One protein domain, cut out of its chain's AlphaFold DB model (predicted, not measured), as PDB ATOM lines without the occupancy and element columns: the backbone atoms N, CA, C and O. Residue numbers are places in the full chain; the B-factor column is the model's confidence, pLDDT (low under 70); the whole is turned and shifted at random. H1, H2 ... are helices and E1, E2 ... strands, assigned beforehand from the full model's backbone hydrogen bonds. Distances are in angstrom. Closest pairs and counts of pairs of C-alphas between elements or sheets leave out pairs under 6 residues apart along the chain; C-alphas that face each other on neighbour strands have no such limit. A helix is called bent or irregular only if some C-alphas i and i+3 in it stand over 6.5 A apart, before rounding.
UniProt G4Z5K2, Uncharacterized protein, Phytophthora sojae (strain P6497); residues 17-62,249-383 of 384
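This is residues 17 to 62 and 249 to 383 of the 384 residues of an uncharacterized protein of Phytophthora sojae (strain P6497) (UniProt G4Z5K2). A short two-stranded parallel sheet, E1 and E2, sits between two helices, H8 on one side and H9 on the other. The long helix H5 packs on H8 with its residues 259 to 268 and on H7 with its residues 251 to 255, H6 lies beside H7, the small hairpin of E3 and E4 lies by Arg 367 at the beginning of H9, H1 packs on residues 377 to 378 of H9, and H2, H3 and H4 are loosely placed and touch no helix, with H2 near E4 and H3 the farthest of the elements from the mean of the C-alphas. The printed part has 181 residues with nine named helices and four named strands, in the order H1 H2 H3 H4 H5 E1 H6 H7 H8 E2 E3 E4 H9; one sheet is E1 and E2, parallel, and the other is E3 and E4, antiparallel. The class is mostly helix. The whole is only just compact, close to loose, with a radius of gyration of the C-alphas of 19.1 A and spans of 58 by 41 by 32 A.

E1 is residues 272 to 276, 13.1 A from first to last C-alpha, and begins at C-alpha 272 (47.164, 33.896, -6.595). E2 is residues 327 to 331, 12.4 A. Between them in the chain come H6, residues 280 to 284, H7, residues 299 to 308 and 14.6 A long, and H8, residues 310 to 324 and 21.3 A long. H5, residues 249 to 269, is the longest helix at 30.5 A and begins at C-alpha 249 (70.103, 55.415, -14.187). E3 is residues 355 to 357 and E4 is residues 364 to 366. H9 is residues 367 to 382, 23.0 A, and ends at C-alpha 382 (49.222, 24.472, -8.504); it is irregular, with C-alphas 378 and 381 7.8 A apart, and has a kink of 27 degrees near residue 376. H1 is residues 17 to 24, H2 residues 30 to 33, H3 residues 41 to 48 and H4 residues 56 to 61.

E1 and E2 are parallel at 27 degrees, with N 275 and O 329 2.8 A apart and N 329 and O 273 2.9 A apart, both within hydrogen-bond range. E1, H6, H7, H8 and E2 form a strand-helix-strand unit, two parallel neighbour strands with helices between them. The closest C-alphas of H8 and E2 are those of Met 321 and Val 327, 5.7 A. Those of E1 and H9 are Leu 274 and Phe 376, 7.2 A. H5 touches H8 with residues 259 to 268 alone, closest at the C-alphas of Ser 267 and Met 321, 4.8 A, the same way at a tilt of 37 degrees, only just steep. H5 touches H7 with residues 251 to 255 alone, closest at the C-alphas of Val 255 and Trp 308, 6.4 A. H6 touches H7, closest at the C-alphas of Val 284 and Ala 302, 5.3 A. E3 and E4 are an antiparallel hairpin, with N 356 and O 365 2.8 A apart; the closest C-alphas of E3 and H9 are those of Phe 356 and Arg 367, 4.8 A. H1 touches H9, at its residues 377 to 378 alone, closest at the C-alphas of Val 18 and Leu 377, 6.2 A, opposite ways at a steep tilt of 53 degrees. H3 and H4 are close but not clearly touching, with the C-alphas of Ile 45 and Leu 56 7.2 A apart. H2 touches no helix; its closest C-alpha to E4 is Ala 30, 7.5 A from that of Cys 365. Every O i to N i+4 pair is within hydrogen-bond range in H1, H4, H5, H6, H7 and H8, against 10 of 12 in H9 and 1 of 4 in H3, where 2 of 5 O i to N i+3 pairs are; H2 is too short for an O i to N i+4 pair.

The C-alphas of Gly 38 and Asn 288 are the two farthest apart, 61.6 A. Residues 63 to 248 are not printed, and C-alphas 62 and 249 are 32.6 A apart across the cut. Of the links that are printed whole, H6 to H7 and E2 to E3 are long. The mean pLDDT of the printed part is 76.5, and residues 25 to 62 are under 70.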
ATOM      1  N   GLU A  17      39.885  16.591 -18.014       83.94
ATOM      2  CA  GLU A  17      39.669  17.587 -16.955       83.94
ATOM      3  C   GLU A  17      40.019  18.998 -17.435       83.94
ATOM      4  O   GLU A  17      39.246  19.935 -17.234       83.94
ATOM      5  N   VAL A  18      41.160  19.156 -18.110       84.62
ATOM      6  CA  VAL A  18      41.581  20.432 -18.699       84.62
ATOM      7  C   VAL A  18      40.643  20.872 -19.822       84.62
ATOM      8  O   VAL A  18      40.399  22.069 -19.961       84.62
ATOM      9  N   GLU A  19      40.105  19.941 -20.607       83.75
ATOM     10  CA  GLU A  19      39.109  20.240 -21.638       83.75
ATOM     11  C   GLU A  19      37.814  20.784 -21.020       83.75
ATOM     12  O   GLU A  19      37.379  21.873 -21.400       83.75
ATOM     13  N   MET A  20      37.278  20.121 -19.989       81.31
ATOM     14  CA  MET A  20      36.125  20.629 -19.231       81.31
ATOM     15  C   MET A  20      36.413  22.005 -18.613       81.31
ATOM     16  O   MET A  20      35.620  22.936 -18.757       81.31
ATOM     17  N   LEU A  21      37.583  22.183 -17.990       79.44
ATOM     18  CA  LEU A  21      38.005  23.474 -17.439       79.44
ATOM     19  C   LEU A  21      38.138  24.553 -18.519       79.44
ATOM     20  O   LEU A  21      37.844  25.716 -18.258       79.44
ATOM     21  N   ALA A  22      38.585  24.216 -19.729       79.19
ATOM     22  CA  ALA A  22      38.711  25.169 -20.827       79.19
ATOM     23  C   ALA A  22      37.344  25.653 -21.333       79.19
ATOM     24  O   ALA A  22      37.215  26.835 -21.684       79.19
ATOM     25  N   GLU A  23      36.344  24.767 -21.338       75.19
ATOM     26  CA  GLU A  23      34.946  25.086 -21.643       75.19
ATOM     27  C   GLU A  23      34.299  25.943 -20.547       75.19
ATOM     28  O   GLU A  23      33.647  26.946 -20.849       75.19
ATOM     29  N   GLU A  24      34.517  25.609 -19.272       70.56
ATOM     30  CA  GLU A  24      33.997  26.379 -18.136       70.56
ATOM     31  C   GLU A  24      34.676  27.746 -17.999       70.56
ATOM     32  O   GLU A  24      34.015  28.764 -17.790       70.56
ATOM     33  N   ALA A  25      35.996  27.800 -18.184       63.06
ATOM     34  CA  ALA A  25      36.794  29.019 -18.128       63.06
ATOM     35  C   ALA A  25      36.745  29.820 -19.440       63.06
ATOM     36  O   ALA A  25      37.654  30.614 -19.724       63.06
ATOM     37  N   TRP A  26      35.728  29.627 -20.285       57.69
ATOM     38  CA  TRP A  26      35.562  30.387 -21.521       57.69
ATOM     39  C   TRP A  26      35.404  31.884 -21.222       57.69
ATOM     40  O   TRP A  26      34.436  32.334 -20.609       57.69
ATOM     41  N   LEU A  27      36.389  32.678 -21.648       53.38
ATOM     42  CA  LEU A  27      36.316  34.134 -21.577       53.38
ATOM     43  C   LEU A  27      35.813  34.643 -22.927       53.38
ATOM     44  O   LEU A  27      36.402  34.260 -23.941       53.38
ATOM     45  N   PRO A  28      34.806  35.531 -22.960       48.06
ATOM     46  CA  PRO A  28      34.434  36.182 -24.203       48.06
ATOM     47  C   PRO A  28      35.640  36.961 -24.758       48.06
ATOM     48  O   PRO A  28      36.228  37.798 -24.068       48.06
ATOM     49  N   VAL A  29      36.041  36.668 -25.992       47.62
ATOM     50  CA  VAL A  29      37.094  37.378 -26.729       47.62
ATOM     51  C   VAL A  29      36.489  38.529 -27.530       47.62
ATOM     52  O   VAL A  29      35.278  38.637 -27.671       47.62
ATOM     53  N   ALA A  30      37.314  39.422 -28.085       41.16
ATOM     54  CA  ALA A  30      36.847  40.610 -28.816       41.16
ATOM     55  C   ALA A  30      35.812  40.317 -29.933       41.16
ATOM     56  O   ALA A  30      35.023  41.192 -30.279       41.16
ATOM     57  N   GLN A  31      35.777  39.094 -30.472       40.19
ATOM     58  CA  GLN A  31      34.762  38.655 -31.436       40.19
ATOM     59  C   GLN A  31      33.362  38.472 -30.818       40.19
ATOM     60  O   GLN A  31      32.377  38.759 -31.496       40.19
ATOM     61  N   ASP A  32      33.259  38.125 -29.532       42.69
ATOM     62  CA  ASP A  32      31.990  37.998 -28.797       42.69
ATOM     63  C   ASP A  32      31.319  39.359 -28.531       42.69
ATOM     64  O   ASP A  32      30.119  39.439 -28.274       42.69
ATOM     65  N   PHE A  33      32.081  40.453 -28.644       42.59
ATOM     66  CA  PHE A  33      31.577  41.824 -28.533       42.59
ATOM     67  C   PHE A  33      31.108  42.409 -29.876       42.59
ATOM     68  O   PHE A  33      30.345  43.373 -29.883       42.59
ATOM     69  N   CYS A  34      31.531  41.841 -31.012       35.56
ATOM     70  CA  CYS A  34      31.321  42.437 -32.338       35.56
ATOM     71  C   CYS A  34      30.096  41.916 -33.113       35.56
ATOM     72  O   CYS A  34      29.834  42.429 -34.197       35.56
ATOM     73  N   GLN A  35      29.334  40.935 -32.607       37.06
ATOM     74  CA  GLN A  35      28.271  40.286 -33.404       37.06
ATOM     75  C   GLN A  35      26.815  40.553 -32.987       37.06
ATOM     76  O   GLN A  35      25.913  40.162 -33.722       37.06
ATOM     77  N   ARG A  36      26.522  41.252 -31.881       38.84
ATOM     78  CA  ARG A  36      25.126  41.593 -31.528       38.84
ATOM     79  C   ARG A  36      24.822  43.066 -31.767       38.84
ATOM     80  O   ARG A  36      24.696  43.856 -30.835       38.84
ATOM     81  N   SER A  37      24.665  43.431 -33.036       36.50
ATOM     82  CA  SER A  37      24.052  44.695 -33.449       36.50
ATOM     83  C   SER A  37      22.568  44.716 -33.047       36.50
ATOM     84  O   SER A  37      21.701  44.417 -33.863       36.50
ATOM     85  N   GLY A  38      22.258  45.001 -31.778       45.75
ATOM     86  CA  GLY A  38      20.867  45.203 -31.357       45.75
ATOM     87  C   GLY A  38      20.536  45.016 -29.878       45.75
ATOM     88  O   GLY A  38      19.462  45.447 -29.468       45.75
ATOM     89  N   GLU A  39      21.408  44.426 -29.053       40.25
ATOM     90  CA  GLU A  39      21.120  44.288 -27.616       40.25
ATOM     91  C   GLU A  39      21.817  45.373 -26.778       40.25
ATOM     92  O   GLU A  39      23.002  45.648 -26.986       40.25
ATOM     93  N   PRO A  40      21.119  46.000 -25.808       38.31
ATOM     94  CA  PRO A  40      21.739  46.958 -24.907       38.31
ATOM     95  C   PRO A  40      22.839  46.271 -24.090       38.31
ATOM     96  O   PRO A  40      22.615  45.238 -23.457       38.31
ATOM     97  N   TYR A  41      24.018  46.899 -24.080       39.50
ATOM     98  CA  TYR A  41      25.267  46.464 -23.436       39.50
ATOM     99  C   TYR A  41      25.087  45.910 -22.005       39.50
ATOM    100  O   TYR A  41      25.835  45.040 -21.568       39.50
ATOM    101  N   SER A  42      24.059  46.362 -21.279       41.00
ATOM    102  CA  SER A  42      23.733  45.912 -19.924       41.00
ATOM    103  C   SER A  42      23.229  44.464 -19.831       41.00
ATOM    104  O   SER A  42      23.520  43.799 -18.838       41.00
ATOM    105  N   ARG A  43      22.516  43.933 -20.838       38.06
ATOM    106  CA  ARG A  43      21.977  42.557 -20.794       38.06
ATOM    107  C   ARG A  43      23.050  41.490 -21.027       38.06
ATOM    108  O   ARG A  43      23.022  40.459 -20.357       38.06
ATOM    109  N   CYS A  44      24.036  41.761 -21.884       41.25
ATOM    110  CA  CYS A  44      25.151  40.841 -22.144       41.25
ATOM    111  C   CYS A  44      26.051  40.652 -20.911       41.25
ATOM    112  O   CYS A  44      26.524  39.547 -20.648       41.25
ATOM    113  N   ILE A  45      26.231  41.704 -20.103       39.88
ATOM    114  CA  ILE A  45      27.060  41.672 -18.887       39.88
ATOM    115  C   ILE A  45      26.504  40.694 -17.845       39.88
ATOM    116  O   ILE A  45      27.278  39.982 -17.213       39.88
ATOM    117  N   HIS A  46      25.181  40.619 -17.670       37.62
ATOM    118  CA  HIS A  46      24.578  39.744 -16.660       37.62
ATOM    119  C   HIS A  46      24.689  38.252 -17.002       37.62
ATOM    120  O   HIS A  46      24.853  37.442 -16.094       37.62
ATOM    121  N   HIS A  47      24.648  37.888 -18.287       36.62
ATOM    122  CA  HIS A  47      24.792  36.494 -18.720       36.62
ATOM    123  C   HIS A  47      26.261  36.030 -18.697       36.62
ATOM    124  O   HIS A  47      26.549  34.896 -18.324       36.62
ATOM    125  N   LEU A  48      27.197  36.933 -19.010       38.38
ATOM    126  CA  LEU A  48      28.644  36.684 -18.961       38.38
ATOM    127  C   LEU A  48      29.206  36.689 -17.529       38.38
ATOM    128  O   LEU A  48      30.146  35.957 -17.230       38.38
ATOM    129  N   ALA A  49      28.619  37.467 -16.614       38.50
ATOM    130  CA  ALA A  49      29.052  37.542 -15.217       38.50
ATOM    131  C   ALA A  49      28.825  36.243 -14.420       38.50
ATOM    132  O   ALA A  49      29.480  36.055 -13.401       38.50
ATOM    133  N   GLY A  50      27.924  35.358 -14.865       36.59
ATOM    134  CA  GLY A  50      27.647  34.083 -14.193       36.59
ATOM    135  C   GLY A  50      28.663  32.970 -14.479       36.59
ATOM    136  O   GLY A  50      28.653  31.971 -13.772       36.59
ATOM    137  N   LYS A  51      29.516  33.131 -15.503       37.16
ATOM    138  CA  LYS A  51      30.462  32.096 -15.970       37.16
ATOM    139  C   LYS A  51      31.896  32.599 -16.204       37.16
ATOM    140  O   LYS A  51      32.741  31.845 -16.661       37.16
ATOM    141  N   SER A  52      32.194  33.872 -15.931       37.84
ATOM    142  CA  SER A  52      33.504  34.464 -16.239       37.84
ATOM    143  C   SER A  52      34.397  34.586 -15.001       37.84
ATOM    144  O   SER A  52      34.047  35.264 -14.037       37.84
ATOM    145  N   PHE A  53      35.582  33.971 -15.072       42.16
ATOM    146  CA  PHE A  53      36.632  33.986 -14.041       42.16
ATOM    147  C   PHE A  53      37.173  35.394 -13.733       42.16
ATOM    148  O   PHE A  53      37.562  35.697 -12.608       42.16
ATOM    149  N   VAL A  54      37.153  36.299 -14.716       43.75
ATOM    150  CA  VAL A  54      37.417  37.723 -14.488       43.75
ATOM    151  C   VAL A  54      36.062  38.386 -14.361       43.75
ATOM    152  O   VAL A  54      35.467  38.768 -15.365       43.75
ATOM    153  N   GLY A  55      35.541  38.495 -13.138       38.75
ATOM    154  CA  GLY A  55      34.287  39.200 -12.910       38.75
ATOM    155  C   GLY A  55      34.321  40.542 -13.644       38.75
ATOM    156  O   GLY A  55      35.097  41.426 -13.288       38.75
ATOM    157  N   LEU A  56      33.486  40.708 -14.678       38.84
ATOM    158  CA  LEU A  56      33.387  41.950 -15.462       38.84
ATOM    159  C   LEU A  56      33.104  43.171 -14.565       38.84
ATOM    160  O   LEU A  56      33.408  44.296 -14.951       38.84
ATOM    161  N   ARG A  57      32.617  42.947 -13.333       36.97
ATOM    162  CA  ARG A  57      32.533  43.945 -12.254       36.97
ATOM    163  C   ARG A  57      33.870  44.641 -11.949       36.97
ATOM    164  O   ARG A  57      33.857  45.826 -11.634       36.97
ATOM    165  N   ASN A  58      35.006  43.956 -12.081       39.22
ATOM    166  CA  ASN A  58      36.332  44.537 -11.839       39.22
ATOM    167  C   ASN A  58      36.852  45.349 -13.037       39.22
ATOM    168  O   ASN A  58      37.640  46.271 -12.847       39.22
ATOM    169  N   LEU A  59      36.379  45.056 -14.256       39.72
ATOM    170  CA  LEU A  59      36.713  45.816 -15.467       39.72
ATOM    171  C   LEU A  59      35.887  47.104 -15.603       39.72
ATOM    172  O   LEU A  59      36.364  48.071 -16.191       39.72
ATOM    173  N   THR A  60      34.663  47.137 -15.064       40.88
ATOM    174  CA  THR A  60      33.766  48.298 -15.178       40.88
ATOM    175  C   THR A  60      33.890  49.292 -14.022       40.88
ATOM    176  O   THR A  60      33.723  50.489 -14.252       40.88
ATOM    177  N   ASN A  61      34.220  48.843 -12.803       37.59
ATOM    178  CA  ASN A  61      34.281  49.727 -11.627       37.59
ATOM    179  C   ASN A  61      35.653  50.356 -11.382       37.59
ATOM    180  O   ASN A  61      35.734  51.484 -10.888       37.59
ATOM    181  N   HIS A  62      36.740  49.692 -11.769       38.94
ATOM    182  CA  HIS A  62      38.023  50.368 -11.842       38.94
ATOM    183  C   HIS A  62      38.128  51.023 -13.200       38.94
ATOM    184  O   HIS A  62      38.493  50.407 -14.195       38.94
ATOM    185  N   ALA A 249      70.701  55.189 -15.501       75.25
ATOM    186  CA  ALA A 249      70.103  55.415 -14.187       75.25
ATOM    187  C   ALA A 249      68.613  55.743 -14.334       75.25
ATOM    188  O   ALA A 249      67.786  55.135 -13.644       75.25
ATOM    189  N   ARG A 250      68.274  56.575 -15.327       78.88
ATOM    190  CA  ARG A 250      66.891  56.943 -15.643       78.88
ATOM    191  C   ARG A 250      66.068  55.715 -16.013       78.88
ATOM    192  O   ARG A 250      65.028  55.456 -15.410       78.88
ATOM    193  N   ILE A 251      66.582  54.889 -16.926       81.94
ATOM    194  CA  ILE A 251      65.946  53.630 -17.336       81.94
ATOM    195  C   ILE A 251      65.729  52.708 -16.128       81.94
ATOM    196  O   ILE A 251      64.639  52.166 -15.956       81.94
ATOM    197  N   LYS A 252      66.729  52.549 -15.248       83.94
ATOM    198  CA  LYS A 252      66.588  51.721 -14.037       83.94
ATOM    199  C   LYS A 252      65.481  52.233 -13.115       83.94
ATOM    200  O   LYS A 252      64.767  51.411 -12.539       83.94
ATOM    201  N   ARG A 253      65.335  53.553 -12.960       82.81
ATOM    202  CA  ARG A 253      64.259  54.157 -12.161       82.81
ATOM    203  C   ARG A 253      62.888  53.912 -12.780       82.81
ATOM    204  O   ARG A 253      62.004  53.457 -12.064       82.81
ATOM    205  N   ILE A 254      62.748  54.112 -14.090       86.19
ATOM    206  CA  ILE A 254      61.501  53.861 -14.830       86.19
ATOM    207  C   ILE A 254      61.086  52.388 -14.716       86.19
ATOM    208  O   ILE A 254      59.957  52.088 -14.338       86.19
ATOM    209  N   VAL A 255      62.013  51.455 -14.959       88.25
ATOM    210  CA  VAL A 255      61.746  50.011 -14.825       88.25
ATOM    211  C   VAL A 255      61.360  49.659 -13.385       88.25
ATOM    212  O   VAL A 255      60.417  48.903 -13.163       88.25
ATOM    213  N   LYS A 256      62.046  50.231 -12.385       88.00
ATOM    214  CA  LYS A 256      61.718  50.016 -10.968       88.00
ATOM    215  C   LYS A 256      60.322  50.539 -10.621       88.00
ATOM    216  O   LYS A 256      59.590  49.834  -9.934       88.00
ATOM    217  N   ASP A 257      59.967  51.739 -11.070       88.06
ATOM    218  CA  ASP A 257      58.647  52.340 -10.851       88.06
ATOM    219  C   ASP A 257      57.537  51.493 -11.487       88.06
ATOM    220  O   ASP A 257      56.574  51.119 -10.818       88.06
ATOM    221  N   MET A 258      57.729  51.067 -12.737       90.00
ATOM    222  CA  MET A 258      56.800  50.164 -13.410       90.00
ATOM    223  C   MET A 258      56.648  48.833 -12.665       90.00
ATOM    224  O   MET A 258      55.524  48.407 -12.413       90.00
ATOM    225  N   HIS A 259      57.744  48.204 -12.228       91.62
ATOM    226  CA  HIS A 259      57.667  46.984 -11.418       91.62
ATOM    227  C   HIS A 259      56.884  47.197 -10.120       91.62
ATOM    228  O   HIS A 259      56.104  46.334  -9.735       91.62
ATOM    229  N   GLN A 260      57.077  48.331  -9.441       85.50
ATOM    230  CA  GLN A 260      56.357  48.657  -8.209       85.50
ATOM    231  C   GLN A 260      54.854  48.798  -8.452       85.50
ATOM    232  O   GLN A 260      54.068  48.218  -7.700       85.50
ATOM    233  N   LYS A 261      54.469  49.549  -9.491       84.56
ATOM    234  CA  LYS A 261      53.071  49.806  -9.854       84.56
ATOM    235  C   LYS A 261      52.360  48.525 -10.280       84.56
ATOM    236  O   LYS A 261      51.333  48.187  -9.699       84.56
ATOM    237  N   VAL A 262      52.949  47.770 -11.210       85.31
ATOM    238  CA  VAL A 262      52.372  46.511 -11.708       85.31
ATOM    239  C   VAL A 262      52.270  45.478 -10.587       85.31
ATOM    240  O   VAL A 262      51.205  44.907 -10.381       85.31
ATOM    241  N   ALA A 263      53.332  45.279  -9.801       88.62
ATOM    242  CA  ALA A 263      53.293  44.313  -8.706       88.62
ATOM    243  C   ALA A 263      52.291  44.708  -7.609       88.62
ATOM    244  O   ALA A 263      51.675  43.838  -7.004       88.62
ATOM    245  N   LYS A 264      52.105  46.013  -7.347       84.19
ATOM    246  CA  LYS A 264      51.088  46.489  -6.398       84.19
ATOM    247  C   LYS A 264      49.681  46.242  -6.925       84.19
ATOM    248  O   LYS A 264      48.842  45.788  -6.153       84.19
ATOM    249  N   TRP A 265      49.440  46.523  -8.202       85.38
ATOM    250  CA  TRP A 265      48.153  46.254  -8.831       85.38
ATOM    251  C   TRP A 265      47.823  44.759  -8.765       85.38
ATOM    252  O   TRP A 265      46.769  44.407  -8.250       85.38
ATOM    253  N   LEU A 266      48.760  43.883  -9.142       83.50
ATOM    254  CA  LEU A 266      48.568  42.434  -9.042       83.50
ATOM    255  C   LEU A 266      48.262  41.988  -7.602       83.50
ATOM    256  O   LEU A 266      47.275  41.300  -7.385       83.50
ATOM    257  N   SER A 267      49.022  42.469  -6.610       83.81
ATOM    258  CA  SER A 267      48.837  42.066  -5.204       83.81
ATOM    259  C   SER A 267      47.529  42.489  -4.552       83.81
ATOM    260  O   SER A 267      47.167  41.946  -3.517       83.81
ATOM    261  N   VAL A 268      46.870  43.514  -5.091       79.44
ATOM    262  CA  VAL A 268      45.612  44.027  -4.531       79.44
ATOM    263  C   VAL A 268      44.405  43.372  -5.191       79.44
ATOM    264  O   VAL A 268      43.361  43.284  -4.560       79.44
ATOM    265  N   ASN A 269      44.536  42.948  -6.450       78.94
ATOM    266  CA  ASN A 269      43.410  42.449  -7.236       78.94
ATOM    267  C   ASN A 269      43.333  40.919  -7.295       78.94
ATOM    268  O   ASN A 269      42.281  40.403  -7.659       78.94
ATOM    269  N   PHE A 270      44.422  40.207  -6.989       82.56
ATOM    270  CA  PHE A 270      44.492  38.753  -7.118       82.56
ATOM    271  C   PHE A 270      45.115  38.115  -5.880       82.56
ATOM    272  O   PHE A 270      46.141  38.586  -5.385       82.56
ATOM    273  N   ASP A 271      44.531  37.000  -5.444       84.75
ATOM    274  CA  ASP A 271      45.049  36.190  -4.338       84.75
ATOM    275  C   ASP A 271      46.210  35.299  -4.794       84.75
ATOM    276  O   ASP A 271      47.195  35.121  -4.079       84.75
ATOM    277  N   VAL A 272      46.147  34.787  -6.026       87.00
ATOM    278  CA  VAL A 272      47.164  33.896  -6.595       87.00
ATOM    279  C   VAL A 272      47.609  34.418  -7.955       87.00
ATOM    280  O   VAL A 272      46.791  34.745  -8.812       87.00
ATOM    281  N   VAL A 273      48.925  34.495  -8.167       89.25
ATOM    282  CA  VAL A 273      49.520  34.881  -9.454       89.25
ATOM    283  C   VAL A 273      50.445  33.775  -9.951       89.25
ATOM    284  O   VAL A 273      51.495  33.511  -9.359       89.25
ATOM    285  N   LEU A 274      50.077  33.171 -11.081       91.56
ATOM    286  CA  LEU A 274      50.919  32.229 -11.814       91.56
ATOM    287  C   LEU A 274      51.949  33.009 -12.642       91.56
ATOM    288  O   LEU A 274      51.589  33.855 -13.462       91.56
ATOM    289  N   LEU A 275      53.238  32.741 -12.432       93.12
ATOM    290  CA  LEU A 275      54.323  33.402 -13.149       93.12
ATOM    291  C   LEU A 275      55.256  32.376 -13.801       93.12
ATOM    292  O   LEU A 275      55.995  31.682 -13.096       93.12
ATOM    293  N   PRO A 276      55.316  32.323 -15.139       91.88
ATOM    294  CA  PRO A 276      56.199  31.394 -15.814       91.88
ATOM    295  C   PRO A 276      57.682  31.613 -15.521       91.88
ATOM    296  O   PRO A 276      58.176  32.737 -15.355       91.88
ATOM    297  N   LYS A 277      58.434  30.515 -15.499       89.56
ATOM    298  CA  LYS A 277      59.886  30.554 -15.345       89.56
ATOM    299  C   LYS A 277      60.546  31.144 -16.591       89.56
ATOM    300  O   LYS A 277      60.636  30.503 -17.630       89.56
ATOM    301  N   PHE A 278      61.139  32.328 -16.439       88.69
ATOM    302  CA  PHE A 278      61.838  33.021 -17.525       88.69
ATOM    303  C   PHE A 278      63.364  33.121 -17.280       88.69
ATOM    304  O   PHE A 278      63.840  34.083 -16.664       88.69
ATOM    305  N   PRO A 279      64.180  32.135 -17.720       87.00
ATOM    306  CA  PRO A 279      65.615  32.065 -17.421       87.00
ATOM    307  C   PRO A 279      66.460  32.999 -18.314       87.00
ATOM    308  O   PRO A 279      67.248  32.561 -19.155       87.00
ATOM    309  N   VAL A 280      66.345  34.315 -18.098       87.69
ATOM    310  CA  VAL A 280      67.022  35.360 -18.901       87.69
ATOM    311  C   VAL A 280      68.537  35.150 -19.006       87.69
ATOM    312  O   VAL A 280      69.113  35.325 -20.081       87.69
ATOM    313  N   SER A 281      69.200  34.739 -17.918       85.88
ATOM    314  CA  SER A 281      70.654  34.520 -17.904       85.88
ATOM    315  C   SER A 281      71.093  33.460 -18.917       85.88
ATOM    316  O   SER A 281      72.119  33.627 -19.576       85.88
ATOM    317  N   GLN A 282      70.295  32.406 -19.096       86.62
ATOM    318  CA  GLN A 282      70.557  31.342 -20.063       86.62
ATOM    319  C   GLN A 282      70.234  31.804 -21.491       86.62
ATOM    320  O   GLN A 282      71.023  31.575 -22.412       86.62
ATOM    321  N   LEU A 283      69.123  32.528 -21.673       86.12
ATOM    322  CA  LEU A 283      68.676  33.029 -22.979       86.12
ATOM    323  C   LEU A 283      69.667  34.031 -23.594       86.12
ATOM    324  O   LEU A 283      69.974  33.970 -24.790       86.12
ATOM    325  N   VAL A 284      70.214  34.929 -22.772       87.69
ATOM    326  CA  VAL A 284      71.092  36.021 -23.216       87.69
ATOM    327  C   VAL A 284      72.543  35.564 -23.424       87.69
ATOM    328  O   VAL A 284      73.275  36.192 -24.200       87.69
ATOM    329  N   ARG A 285      72.955  34.442 -22.817       86.06
ATOM    330  CA  ARG A 285      74.323  33.908 -22.889       86.06
ATOM    331  C   ARG A 285      74.735  33.590 -24.333       86.06
ATOM    332  O   ARG A 285      74.090  32.795 -25.020       86.06
ATOM    333  N   ARG A 286      75.822  34.226 -24.795       81.88
ATOM    334  CA  ARG A 286      76.323  34.130 -26.184       81.88
ATOM    335  C   ARG A 286      77.208  32.903 -26.437       81.88
ATOM    336  O   ARG A 286      77.126  32.337 -27.524       81.88
ATOM    337  N   ARG A 287      78.060  32.539 -25.470       78.69
ATOM    338  CA  ARG A 287      79.062  31.453 -25.538       78.69
ATOM    339  C   ARG A 287      78.970  30.551 -24.302       78.69
ATOM    340  O   ARG A 287      78.456  30.986 -23.271       78.69
ATOM    341  N   ASN A 288      79.505  29.332 -24.398       77.94
ATOM    342  CA  ASN A 288      79.548  28.339 -23.313       77.94
ATOM    343  C   ASN A 288      78.158  28.040 -22.745       77.94
ATOM    344  O   ASN A 288      77.956  28.027 -21.531       77.94
ATOM    345  N   ARG A 289      77.165  27.909 -23.625       75.88
ATOM    346  CA  ARG A 289      75.856  27.431 -23.202       75.88
ATOM    347  C   ARG A 289      75.925  25.938 -22.878       75.88
ATOM    348  O   ARG A 289      76.735  25.247 -23.493       75.88
ATOM    349  N   PRO A 290      75.046  25.442 -21.993       76.00
ATOM    350  CA  PRO A 290      74.950  24.013 -21.697       76.00
ATOM    351  C   PRO A 290      74.713  23.148 -22.944       76.00
ATOM    352  O   PRO A 290      75.173  22.020 -23.003       76.00
ATOM    353  N   ASP A 291      74.039  23.696 -23.959       76.69
ATOM    354  CA  ASP A 291      73.725  23.019 -25.222       76.69
ATOM    355  C   ASP A 291      74.865  23.058 -26.262       76.69
ATOM    356  O   ASP A 291      74.682  22.597 -27.388       76.69
ATOM    357  N   GLY A 292      76.015  23.666 -25.941       79.94
ATOM    358  CA  GLY A 292      77.148  23.854 -26.859       79.94
ATOM    359  C   GLY A 292      76.880  24.813 -28.030       79.94
ATOM    360  O   GLY A 292      77.784  25.110 -28.814       79.94
ATOM    361  N   ARG A 293      75.661  25.349 -28.163       79.81
ATOM    362  CA  ARG A 293      75.248  26.175 -29.303       79.81
ATOM    363  C   ARG A 293      75.454  27.660 -29.013       79.81
ATOM    364  O   ARG A 293      75.503  28.128 -27.874       79.81
ATOM    365  N   ARG A 294      75.563  28.451 -30.084       80.31
ATOM    366  CA  ARG A 294      75.555  29.919 -29.995       80.31
ATOM    367  C   ARG A 294      74.128  30.440 -29.830       80.31
ATOM    368  O   ARG A 294      73.156  29.807 -30.239       80.31
ATOM    369  N   ARG A 295      74.004  31.645 -29.267       82.94
ATOM    370  CA  ARG A 295      72.711  32.331 -29.148       82.94
ATOM    371  C   ARG A 295      72.081  32.614 -30.511       82.94
ATOM    372  O   ARG A 295      72.680  33.316 -31.315       82.94
ATOM    373  N   ARG A 296      70.844  32.133 -30.698       83.25
ATOM    374  CA  ARG A 296      69.987  32.415 -31.868       83.25
ATOM    375  C   ARG A 296      69.264  33.768 -31.794       83.25
ATOM    376  O   ARG A 296      68.940  34.349 -32.816       83.25
ATOM    377  N   ILE A 297      69.021  34.272 -30.584       84.69
ATOM    378  CA  ILE A 297      68.318  35.540 -30.340       84.69
ATOM    379  C   ILE A 297      69.204  36.736 -30.725       84.69
ATOM    380  O   ILE A 297      70.395  36.778 -30.380       84.69
ATOM    381  N   ASN A 298      68.602  37.734 -31.379       87.81
ATOM    382  CA  ASN A 298      69.275  38.979 -31.745       87.81
ATOM    383  C   ASN A 298      69.837  39.699 -30.501       87.81
ATOM    384  O   ASN A 298      69.261  39.683 -29.411       87.81
ATOM    385  N   SER A 299      70.991  40.341 -30.673       83.56
ATOM    386  CA  SER A 299      71.626  41.214 -29.686       83.56
ATOM    387  C   SER A 299      70.708  42.306 -29.139       83.56
ATOM    388  O   SER A 299      70.728  42.531 -27.930       83.56
ATOM    389  N   VAL A 300      69.863  42.907 -29.982       85.44
ATOM    390  CA  VAL A 300      68.906  43.943 -29.567       85.44
ATOM    391  C   VAL A 300      67.888  43.369 -28.585       85.44
ATOM    392  O   VAL A 300      67.747  43.875 -27.474       85.44
ATOM    393  N   THR A 301      67.245  42.254 -28.935       84.75
ATOM    394  CA  THR A 301      66.272  41.574 -28.068       84.75
ATOM    395  C   THR A 301      66.916  41.119 -26.760       84.75
ATOM    396  O   THR A 301      66.352  41.312 -25.687       84.75
ATOM    397  N   ALA A 302      68.131  40.572 -26.823       86.31
ATOM    398  CA  ALA A 302      68.862  40.142 -25.637       86.31
ATOM    399  C   ALA A 302      69.193  41.316 -24.696       86.31
ATOM    400  O   ALA A 302      69.093  41.176 -23.479       86.31
ATOM    401  N   ARG A 303      69.545  42.484 -25.248       84.75
ATOM    402  CA  ARG A 303      69.753  43.713 -24.472       84.75
ATOM    403  C   ARG A 303      68.445  44.189 -23.843       84.75
ATOM    404  O   ARG A 303      68.433  44.452 -22.646       84.75
ATOM    405  N   ARG A 304      67.345  44.217 -24.610       85.19
ATOM    406  CA  ARG A 304      66.005  44.565 -24.103       85.19
ATOM    407  C   ARG A 304      65.620  43.675 -22.909       85.19
ATOM    408  O   ARG A 304      65.264  44.211 -21.867       85.19
ATOM    409  N   MET A 305      65.799  42.350 -22.989       86.12
ATOM    410  CA  MET A 305      65.526  41.439 -21.858       86.12
ATOM    411  C   MET A 305      66.333  41.770 -20.593       86.12
ATOM    412  O   MET A 305      65.820  41.659 -19.480       86.12
ATOM    413  N   LEU A 306      67.603  42.167 -20.743       87.38
ATOM    414  CA  LEU A 306      68.430  42.574 -19.603       87.38
ATOM    415  C   LEU A 306      67.944  43.891 -18.992       87.38
ATOM    416  O   LEU A 306      67.924  44.016 -17.767       87.38
ATOM    417  N   THR A 307      67.520  44.847 -19.823       88.19
ATOM    418  CA  THR A 307      66.976  46.136 -19.371       88.19
ATOM    419  C   THR A 307      65.781  45.943 -18.437       88.19
ATOM    420  O   THR A 307      65.751  46.526 -17.353       88.19
ATOM    421  N   TRP A 308      64.851  45.061 -18.806       88.31
ATOM    422  CA  TRP A 308      63.632  44.784 -18.041       88.31
ATOM    423  C   TRP A 308      63.867  44.092 -16.698       88.31
ATOM    424  O   TRP A 308      63.004  44.141 -15.836       88.31
ATOM    425  N   SER A 309      65.031  43.479 -16.456       90.31
ATOM    426  CA  SER A 309      65.367  42.895 -15.146       90.31
ATOM    427  C   SER A 309      64.273  41.966 -14.570       90.31
ATOM    428  O   SER A 309      63.963  42.049 -13.382       90.31
ATOM    429  N   HIS A 310      63.704  41.063 -15.383       90.69
ATOM    430  CA  HIS A 310      62.552  40.207 -15.028       90.69
ATOM    431  C   HIS A 310      62.662  39.493 -13.666       90.69
ATOM    432  O   HIS A 310      61.685  39.378 -12.931       90.69
ATOM    433  N   TYR A 311      63.863  39.056 -13.274       92.12
ATOM    434  CA  TYR A 311      64.067  38.433 -11.962       92.12
ATOM    435  C   TYR A 311      63.773  39.393 -10.795       92.12
ATOM    436  O   TYR A 311      63.168  38.990  -9.804       92.12
ATOM    437  N   LYS A 312      64.134  40.678 -10.932       92.50
ATOM    438  CA  LYS A 312      63.805  41.716  -9.942       92.50
ATOM    439  C   LYS A 312      62.303  41.977  -9.879       92.50
ATOM    440  O   LYS A 312      61.796  42.252  -8.797       92.50
ATOM    441  N   PHE A 313      61.601  41.894 -11.012       94.50
ATOM    442  CA  PHE A 313      60.140  41.980 -11.025       94.50
ATOM    443  C   PHE A 313      59.517  40.843 -10.210       94.50
ATOM    444  O   PHE A 313      58.745  41.118  -9.300       94.50
ATOM    445  N   ARG A 314      59.935  39.591 -10.447       94.69
ATOM    446  CA  ARG A 314      59.472  38.430  -9.667       94.69
ATOM    447  C   ARG A 314      59.700  38.611  -8.165       94.69
ATOM    448  O   ARG A 314      58.792  38.359  -7.387       94.69
ATOM    449  N   GLN A 315      60.890  39.063  -7.758       94.88
ATOM    450  CA  GLN A 315      61.192  39.333  -6.343       94.88
ATOM    451  C   GLN A 315      60.271  40.408  -5.748       94.88
ATOM    452  O   GLN A 315      59.809  40.272  -4.619       94.88
ATOM    453  N   MET A 316      59.999  41.475  -6.505       94.31
ATOM    454  CA  MET A 316      59.093  42.545  -6.085       94.31
ATOM    455  C   MET A 316      57.650  42.057  -5.940       94.31
ATOM    456  O   MET A 316      56.967  42.433  -4.990       94.31
ATOM    457  N   LEU A 317      57.197  41.240  -6.892       94.38
ATOM    458  CA  LEU A 317      55.868  40.648  -6.892       94.38
ATOM    459  C   LEU A 317      55.689  39.712  -5.696       94.38
ATOM    460  O   LEU A 317      54.760  39.913  -4.927       94.38
ATOM    461  N   ASP A 318      56.626  38.787  -5.476       94.44
ATOM    462  CA  ASP A 318      56.615  37.871  -4.326       94.44
ATOM    463  C   ASP A 318      56.546  38.629  -2.991       94.44
ATOM    464  O   ASP A 318      55.713  38.330  -2.139       94.44
ATOM    465  N   TYR A 319      57.349  39.687  -2.841       95.44
ATOM    466  CA  TYR A 319      57.311  40.546  -1.657       95.44
ATOM    467  C   TYR A 319      55.934  41.193  -1.430       95.44
ATOM    468  O   TYR A 319      55.444  41.229  -0.300       95.44
ATOM    469  N   LYS A 320      55.308  41.735  -2.482       91.56
ATOM    470  CA  LYS A 320      54.018  42.427  -2.351       91.56
ATOM    471  C   LYS A 320      52.852  41.466  -2.145       91.56
ATOM    472  O   LYS A 320      52.006  41.776  -1.316       91.56
ATOM    473  N   MET A 321      52.841  40.331  -2.842       90.44
ATOM    474  CA  MET A 321      51.832  39.279  -2.676       90.44
ATOM    475  C   MET A 321      51.841  38.747  -1.241       90.44
ATOM    476  O   MET A 321      50.818  38.788  -0.568       90.44
ATOM    477  N   LYS A 322      53.021  38.417  -0.697       92.25
ATOM    478  CA  LYS A 322      53.161  37.991   0.710       92.25
ATOM    479  C   LYS A 322      52.621  39.011   1.709       92.25
ATOM    480  O   LYS A 322      52.122  38.638   2.763       92.25
ATOM    481  N   ARG A 323      52.715  40.307   1.395       91.06
ATOM    482  CA  ARG A 323      52.210  41.383   2.259       91.06
ATOM    483  C   ARG A 323      50.684  41.510   2.227       91.06
ATOM    484  O   ARG A 323      50.119  41.990   3.203       91.06
ATOM    485  N   THR A 324      50.037  41.145   1.125       85.56
ATOM    486  CA  THR A 324      48.571  41.146   0.997       85.56
ATOM    487  C   THR A 324      47.942  39.796   1.340       85.56
ATOM    488  O   THR A 324      46.723  39.703   1.358       85.56
ATOM    489  N   GLY A 325      48.752  38.782   1.665       85.50
ATOM    490  CA  GLY A 325      48.295  37.421   1.955       85.50
ATOM    491  C   GLY A 325      48.172  36.528   0.717       85.50
ATOM    492  O   GLY A 325      47.784  35.376   0.851       85.50
ATOM    493  N   GLY A 326      48.532  37.033  -0.464       87.56
ATOM    494  CA  GLY A 326      48.510  36.271  -1.706       87.56
ATOM    495  C   GLY A 326      49.807  35.501  -1.993       87.56
ATOM    496  O   GLY A 326      50.842  35.699  -1.348       87.56
ATOM    497  N   VAL A 327      49.771  34.650  -3.020       90.75
ATOM    498  CA  VAL A 327      50.853  33.717  -3.376       90.75
ATOM    499  C   VAL A 327      51.305  33.907  -4.828       90.75
ATOM    500  O   VAL A 327      50.495  34.051  -5.741       90.75
ATOM    501  N   VAL A 328      52.624  33.890  -5.057       93.44
ATOM    502  CA  VAL A 328      53.206  33.779  -6.406       93.44
ATOM    503  C   VAL A 328      53.649  32.346  -6.639       93.44
ATOM    504  O   VAL A 328      54.547  31.857  -5.951       93.44
ATOM    505  N   VAL A 329      53.089  31.705  -7.657       93.12
ATOM    506  CA  VAL A 329      53.453  30.344  -8.053       93.12
ATOM    507  C   VAL A 329      54.307  30.413  -9.311       93.12
ATOM    508  O   VAL A 329      53.888  30.955 -10.332       93.12
ATOM    509  N   VAL A 330      55.533  29.888  -9.244       93.31
ATOM    510  CA  VAL A 330      56.404  29.804 -10.423       93.31
ATOM    511  C   VAL A 330      56.079  28.530 -11.188       93.31
ATOM    512  O   VAL A 330      56.240  27.444 -10.641       93.31
ATOM    513  N   CYS A 331      55.666  28.666 -12.445       91.06
ATOM    514  CA  CYS A 331      55.176  27.553 -13.255       91.06
ATOM    515  C   CYS A 331      55.980  27.347 -14.550       91.06
ATOM    516  O   CYS A 331      56.724  28.225 -14.998       91.06
ATOM    517  N   ASP A 332      55.819  26.176 -15.167       86.19
ATOM    518  CA  ASP A 332      56.458  25.840 -16.440       86.19
ATOM    519  C   ASP A 332      55.498  26.052 -17.621       86.19
ATOM    520  O   ASP A 332      54.377  25.538 -17.639       86.19
ATOM    521  N   GLU A 333      55.974  26.726 -18.673       84.69
ATOM    522  CA  GLU A 333      55.171  27.136 -19.843       84.69
ATOM    523  C   GLU A 333      55.548  26.509 -21.215       84.69
ATOM    524  O   GLU A 333      55.423  27.179 -22.244       84.69
ATOM    525  N   PRO A 334      56.019  25.250 -21.335       83.81
ATOM    526  CA  PRO A 334      56.229  24.658 -22.652       83.81
ATOM    527  C   PRO A 334      54.916  24.592 -23.450       83.81
ATOM    528  O   PRO A 334      53.874  24.200 -22.929       83.81
ATOM    529  N   TRP A 335      55.006  24.954 -24.735       83.31
ATOM    530  CA  TRP A 335      53.935  24.885 -25.744       83.31
ATOM    531  C   TRP A 335      52.736  25.832 -25.555       83.31
ATOM    532  O   TRP A 335      51.896  25.912 -26.446       83.31
ATOM    533  N   THR A 336      52.704  26.660 -24.506       87.38
ATOM    534  CA  THR A 336      51.569  27.556 -24.182       87.38
ATOM    535  C   THR A 336      51.245  28.577 -25.276       87.38
ATOM    536  O   THR A 336      50.086  28.909 -25.495       87.38
ATOM    537  N   THR A 337      52.242  29.046 -26.027       86.62
ATOM    538  CA  THR A 337      52.031  29.977 -27.156       86.62
ATOM    539  C   THR A 337      51.634  29.286 -28.463       86.62
ATOM    540  O   THR A 337      51.414  29.982 -29.457       86.62
ATOM    541  N   LYS A 338      51.611  27.942 -28.489       89.25
ATOM    542  CA  LYS A 338      51.314  27.121 -29.674       89.25
ATOM    543  C   LYS A 338      50.027  26.321 -29.587       89.25
ATOM    544  O   LYS A 338      49.398  26.088 -30.616       89.25
ATOM    545  N   THR A 339      49.658  25.912 -28.387       90.69
ATOM    546  CA  THR A 339      48.419  25.191 -28.116       90.69
ATOM    547  C   THR A 339      47.221  26.129 -28.234       90.69
ATOM    548  O   THR A 339      47.286  27.275 -27.791       90.69
ATOM    549  N   CYS A 340      46.129  25.675 -28.838       88.75
ATOM    550  CA  CYS A 340      44.864  26.401 -28.818       88.75
ATOM    551  C   CYS A 340      44.233  26.320 -27.426       88.75
ATOM    552  O   CYS A 340      43.949  25.223 -26.962       88.75
ATOM    553  N   SER A 341      43.946  27.458 -26.789       86.38
ATOM    554  CA  SER A 341      43.288  27.483 -25.472       86.38
ATOM    555  C   SER A 341      41.790  27.143 -25.500       86.38
ATOM    556  O   SER A 341      41.115  27.335 -24.492       86.38
ATOM    557  N   HIS A 342      41.257  26.751 -26.663       84.06
ATOM    558  CA  HIS A 342      39.871  26.312 -26.832       84.06
ATOM    559  C   HIS A 342      39.768  24.799 -27.030       84.06
ATOM    560  O   HIS A 342      38.997  24.162 -26.336       84.06
ATOM    561  N   CYS A 343      40.539  24.241 -27.969       84.31
ATOM    562  CA  CYS A 343      40.427  22.834 -28.373       84.31
ATOM    563  C   CYS A 343      41.685  21.997 -28.098       84.31
ATOM    564  O   CYS A 343      41.769  20.857 -28.538       84.31
ATOM    565  N   GLY A 344      42.729  22.577 -27.501       87.25
ATOM    566  CA  GLY A 344      43.951  21.849 -27.147       87.25
ATOM    567  C   GLY A 344      44.896  21.499 -28.290       87.25
ATOM    568  O   GLY A 344      46.039  21.115 -28.038       87.25
ATOM    569  N   ARG A 345      44.499  21.685 -29.555       88.88
ATOM    570  CA  ARG A 345      45.369  21.337 -30.687       88.88
ATOM    571  C   ARG A 345      46.605  22.232 -30.758       88.88
ATOM    572  O   ARG A 345      46.514  23.463 -30.673       88.88
ATOM    573  N   ILE A 346      47.765  21.626 -30.998       90.25
ATOM    574  CA  ILE A 346      49.008  22.346 -31.276       90.25
ATOM    575  C   ILE A 346      48.980  22.912 -32.701       90.25
ATOM    576  O   ILE A 346      48.968  22.182 -33.691       90.25
ATOM    577  N   ASN A 347      49.055  24.239 -32.830       88.50
ATOM    578  CA  ASN A 347      49.231  24.876 -34.131       88.50
ATOM    579  C   ASN A 347      50.726  24.952 -34.499       88.50
ATOM    580  O   ASN A 347      51.489  25.798 -34.016       88.50
ATOM    581  N   HIS A 348      51.151  24.075 -35.410       85.88
ATOM    582  CA  HIS A 348      52.523  24.027 -35.927       85.88
ATOM    583  C   HIS A 348      52.865  25.157 -36.915       85.88
ATOM    584  O   HIS A 348      54.045  25.392 -37.178       85.88
ATOM    585  N   ARG A 349      51.867  25.882 -37.438       81.06
ATOM    586  CA  ARG A 349      52.023  26.950 -38.446       81.06
ATOM    587  C   ARG A 349      52.195  28.345 -37.839       81.06
ATOM    588  O   ARG A 349      52.149  29.342 -38.557       81.06
ATOM    589  N   ILE A 350      52.389  28.445 -36.524       77.44
ATOM    590  CA  ILE A 350      52.485  29.740 -35.849       77.44
ATOM    591  C   ILE A 350      53.730  30.521 -36.264       77.44
ATOM    592  O   ILE A 350      54.862  30.042 -36.186       77.44
ATOM    593  N   THR A 351      53.494  31.784 -36.612       76.62
ATOM    594  CA  THR A 351      54.509  32.779 -36.969       76.62
ATOM    595  C   THR A 351      54.740  33.777 -35.822       76.62
ATOM    596  O   THR A 351      54.399  33.512 -34.671       76.62
ATOM    597  N   VAL A 352      55.360  34.932 -36.095       78.25
ATOM    598  CA  VAL A 352      55.615  36.020 -35.120       78.25
ATOM    599  C   VAL A 352      54.397  36.957 -34.972       78.25
ATOM    600  O   VAL A 352      54.486  38.014 -34.359       78.25
ATOM    601  N   GLN A 353      53.246  36.594 -35.545       83.44
ATOM    602  CA  GLN A 353      52.025  37.400 -35.482       83.44
ATOM    603  C   GLN A 353      51.489  37.528 -34.045       83.44
ATOM    604  O   GLN A 353      51.642  36.618 -33.224       83.44
ATOM    605  N   LYS A 354      50.870  38.683 -33.764       83.38
ATOM    606  CA  LYS A 354      50.207  38.989 -32.484       83.38
ATOM    607  C   LYS A 354      48.868  38.275 -32.329       83.38
ATOM    608  O   LYS A 354      48.451  38.000 -31.216       83.38
ATOM    609  N   THR A 355      48.209  37.961 -33.437       84.94
ATOM    610  CA  THR A 355      46.941  37.233 -33.440       84.94
ATOM    611  C   THR A 355      47.212  35.736 -33.524       84.94
ATOM    612  O   THR A 355      48.007  35.285 -34.349       84.94
ATOM    613  N   PHE A 356      46.554  34.969 -32.663       83.62
ATOM    614  CA  PHE A 356      46.482  33.521 -32.733       83.62
ATOM    615  C   PHE A 356      45.233  33.123 -33.523       83.62
ATOM    616  O   PHE A 356      44.151  33.638 -33.260       83.62
ATOM    617  N   TRP A 357      45.386  32.202 -34.472       87.38
ATOM    618  CA  TRP A 357      44.284  31.563 -35.192       87.38
ATOM    619  C   TRP A 357      44.465  30.048 -35.121       87.38
ATOM    620  O   TRP A 357      45.556  29.538 -35.400       87.38
ATOM    621  N   CYS A 358      43.415  29.331 -34.731       86.06
ATOM    622  CA  CYS A 358      43.391  27.878 -34.722       86.06
ATOM    623  C   CYS A 358      42.820  27.345 -36.047       86.06
ATOM    624  O   CYS A 358      41.684  27.680 -36.371       86.06
ATOM    625  N   PRO A 359      43.548  26.488 -36.785       86.38
ATOM    626  CA  PRO A 359      43.037  25.898 -38.022       86.38
ATOM    627  C   PRO A 359      41.962  24.822 -37.798       86.38
ATOM    628  O   PRO A 359      41.212  24.543 -38.723       86.38
ATOM    629  N   GLU A 360      41.882  24.229 -36.600       86.25
ATOM    630  CA  GLU A 360      40.931  23.147 -36.303       86.25
ATOM    631  C   GLU A 360      39.564  23.682 -35.862       86.25
ATOM    632  O   GLU A 360      38.541  23.338 -36.440       86.25
ATOM    633  N   CYS A 361      39.535  24.550 -34.844       84.00
ATOM    634  CA  CYS A 361      38.284  25.076 -34.284       84.00
ATOM    635  C   CYS A 361      37.964  26.512 -34.723       84.00
ATOM    636  O   CYS A 361      37.027  27.115 -34.212       84.00
ATOM    637  N   ASN A 362      38.757  27.093 -35.631       84.06
ATOM    638  CA  ASN A 362      38.630  28.480 -36.102       84.06
ATOM    639  C   ASN A 362      38.688  29.562 -35.007       84.06
ATOM    640  O   ASN A 362      38.387  30.724 -35.276       84.06
ATOM    641  N   TYR A 363      39.129  29.215 -33.794       82.06
ATOM    642  CA  TYR A 363      39.298  30.162 -32.695       82.06
ATOM    643  C   TYR A 363      40.336  31.238 -33.029       82.06
ATOM    644  O   TYR A 363      41.447  30.922 -33.469       82.06
ATOM    645  N   VAL A 364      39.988  32.504 -32.787       82.56
ATOM    646  CA  VAL A 364      40.863  33.662 -33.001       82.56
ATOM    647  C   VAL A 364      40.930  34.514 -31.741       82.56
ATOM    648  O   VAL A 364      39.908  34.944 -31.211       82.56
ATOM    649  N   CYS A 365      42.139  34.826 -31.283       79.38
ATOM    650  CA  CYS A 365      42.345  35.749 -30.168       79.38
ATOM    651  C   CYS A 365      43.738  36.389 -30.204       79.38
ATOM    652  O   CYS A 365      44.556  36.104 -31.083       79.38
ATOM    653  N   ASP A 366      44.018  37.290 -29.263       82.88
ATOM    654  CA  ASP A 366      45.381  37.771 -29.057       82.88
ATOM    655  C   ASP A 366      46.267  36.632 -28.522       82.88
ATOM    656  O   ASP A 366      45.869  35.845 -27.661       82.88
ATOM    657  N   ARG A 367      47.482  36.519 -29.056       84.25
ATOM    658  CA  ARG A 367      48.388  35.413 -28.756       84.25
ATOM    659  C   ARG A 367      48.858  35.412 -27.306       84.25
ATOM    660  O   ARG A 367      49.047  34.325 -26.755       84.25
ATOM    661  N   ASP A 368      49.035  36.582 -26.695       84.12
ATOM    662  CA  ASP A 368      49.425  36.672 -25.289       84.12
ATOM    663  C   ASP A 368      48.253  36.250 -24.391       84.12
ATOM    664  O   ASP A 368      48.464  35.573 -23.385       84.12
ATOM    665  N   VAL A 369      47.008  36.530 -24.802       83.25
ATOM    666  CA  VAL A 369      45.793  36.034 -24.125       83.25
ATOM    667  C   VAL A 369      45.674  34.511 -24.233       83.25
ATOM    668  O   VAL A 369      45.454  33.850 -23.218       83.25
ATOM    669  N   ASN A 370      45.880  33.932 -25.423       86.12
ATOM    670  CA  ASN A 370      45.916  32.473 -25.606       86.12
ATOM    671  C   ASN A 370      46.979  31.823 -24.707       86.12
ATOM    672  O   ASN A 370      46.718  30.831 -24.028       86.12
ATOM    673  N   ALA A 371      48.182  32.406 -24.676       88.12
ATOM    674  CA  ALA A 371      49.278  31.908 -23.857       88.12
ATOM    675  C   ALA A 371      48.961  31.993 -22.358       88.12
ATOM    676  O   ALA A 371      49.187  31.018 -21.644       88.12
ATOM    677  N   ALA A 372      48.394  33.110 -21.891       86.62
ATOM    678  CA  ALA A 372      47.983  33.288 -20.501       86.62
ATOM    679  C   ALA A 372      46.918  32.262 -20.077       86.62
ATOM    680  O   ALA A 372      47.044  31.662 -19.011       86.62
ATOM    681  N   ARG A 373      45.919  31.998 -20.934       86.94
ATOM    682  CA  ARG A 373      44.909  30.953 -20.697       86.94
ATOM    683  C   ARG A 373      45.546  29.571 -20.590       86.94
ATOM    684  O   ARG A 373      45.279  28.859 -19.634       86.94
ATOM    685  N   ASN A 374      46.436  29.212 -21.513       90.06
ATOM    686  CA  ASN A 374      47.127  27.923 -21.458       90.06
ATOM    687  C   ASN A 374      48.032  27.780 -20.229       90.06
ATOM    688  O   ASN A 374      48.150  26.685 -19.688       90.06
ATOM    689  N   ILE A 375      48.673  28.864 -19.775       90.50
ATOM    690  CA  ILE A 375      49.438  28.854 -18.521       90.50
ATOM    691  C   ILE A 375      48.512  28.533 -17.347       90.50
ATOM    692  O   ILE A 375      48.891  27.716 -16.513       90.50
ATOM    693  N   PHE A 376      47.325  29.137 -17.293       88.31
ATOM    694  CA  PHE A 376      46.333  28.834 -16.265       88.31
ATOM    695  C   PHE A 376      45.856  27.384 -16.349       88.31
ATOM    696  O   PHE A 376      46.081  26.639 -15.405       88.31
ATOM    697  N   LEU A 377      45.302  26.964 -17.491       87.25
ATOM    698  CA  LEU A 377      44.741  25.621 -17.690       87.25
ATOM    699  C   LEU A 377      45.731  24.518 -17.311       87.25
ATOM    700  O   LEU A 377      45.398  23.576 -16.606       87.25
ATOM    701  N   LYS A 378      46.990  24.677 -17.718       88.44
ATOM    702  CA  LYS A 378      48.042  23.713 -17.417       88.44
ATOM    703  C   LYS A 378      48.409  23.644 -15.927       88.44
ATOM    704  O   LYS A 378      48.878  22.609 -15.458       88.44
ATOM    705  N   ASN A 379      48.330  24.766 -15.217       89.38
ATOM    706  CA  ASN A 379      48.883  24.920 -13.870       89.38
ATOM    707  C   ASN A 379      47.804  25.189 -12.812       89.38
ATOM    708  O   ASN A 379      48.140  25.613 -11.710       89.38
ATOM    709  N   GLU A 380      46.536  24.946 -13.138       85.62
ATOM    710  CA  GLU A 380      45.387  25.129 -12.247       85.62
ATOM    711  C   GLU A 380      45.578  24.336 -10.946       85.62
ATOM    712  O   GLU A 380      45.504  24.909  -9.863       85.62
ATOM    713  N   ARG A 381      46.055  23.092 -11.054       86.31
ATOM    714  CA  ARG A 381      46.393  22.219  -9.918       86.31
ATOM    715  C   ARG A 381      47.488  22.763  -8.979       86.31
ATOM    716  O   ARG A 381      47.731  22.176  -7.930       86.31
ATOM    717  N   LEU A 382      48.213  23.823  -9.358       85.00
ATOM    718  CA  LEU A 382      49.222  24.472  -8.504       85.00
ATOM    719  C   LEU A 382      48.647  25.617  -7.656       85.00
ATOM    720  O   LEU A 382      49.390  26.227  -6.881       85.00
ATOM    721  N   ILE A 383      47.374  25.959  -7.847       83.75
ATOM    722  CA  ILE A 383      46.685  26.998  -7.086       83.75
ATOM    723  C   ILE A 383      46.342  26.416  -5.698       83.75
ATOM    724  O   ILE A 383      45.754  25.338  -5.638       83.75
TER     725      ILE A 383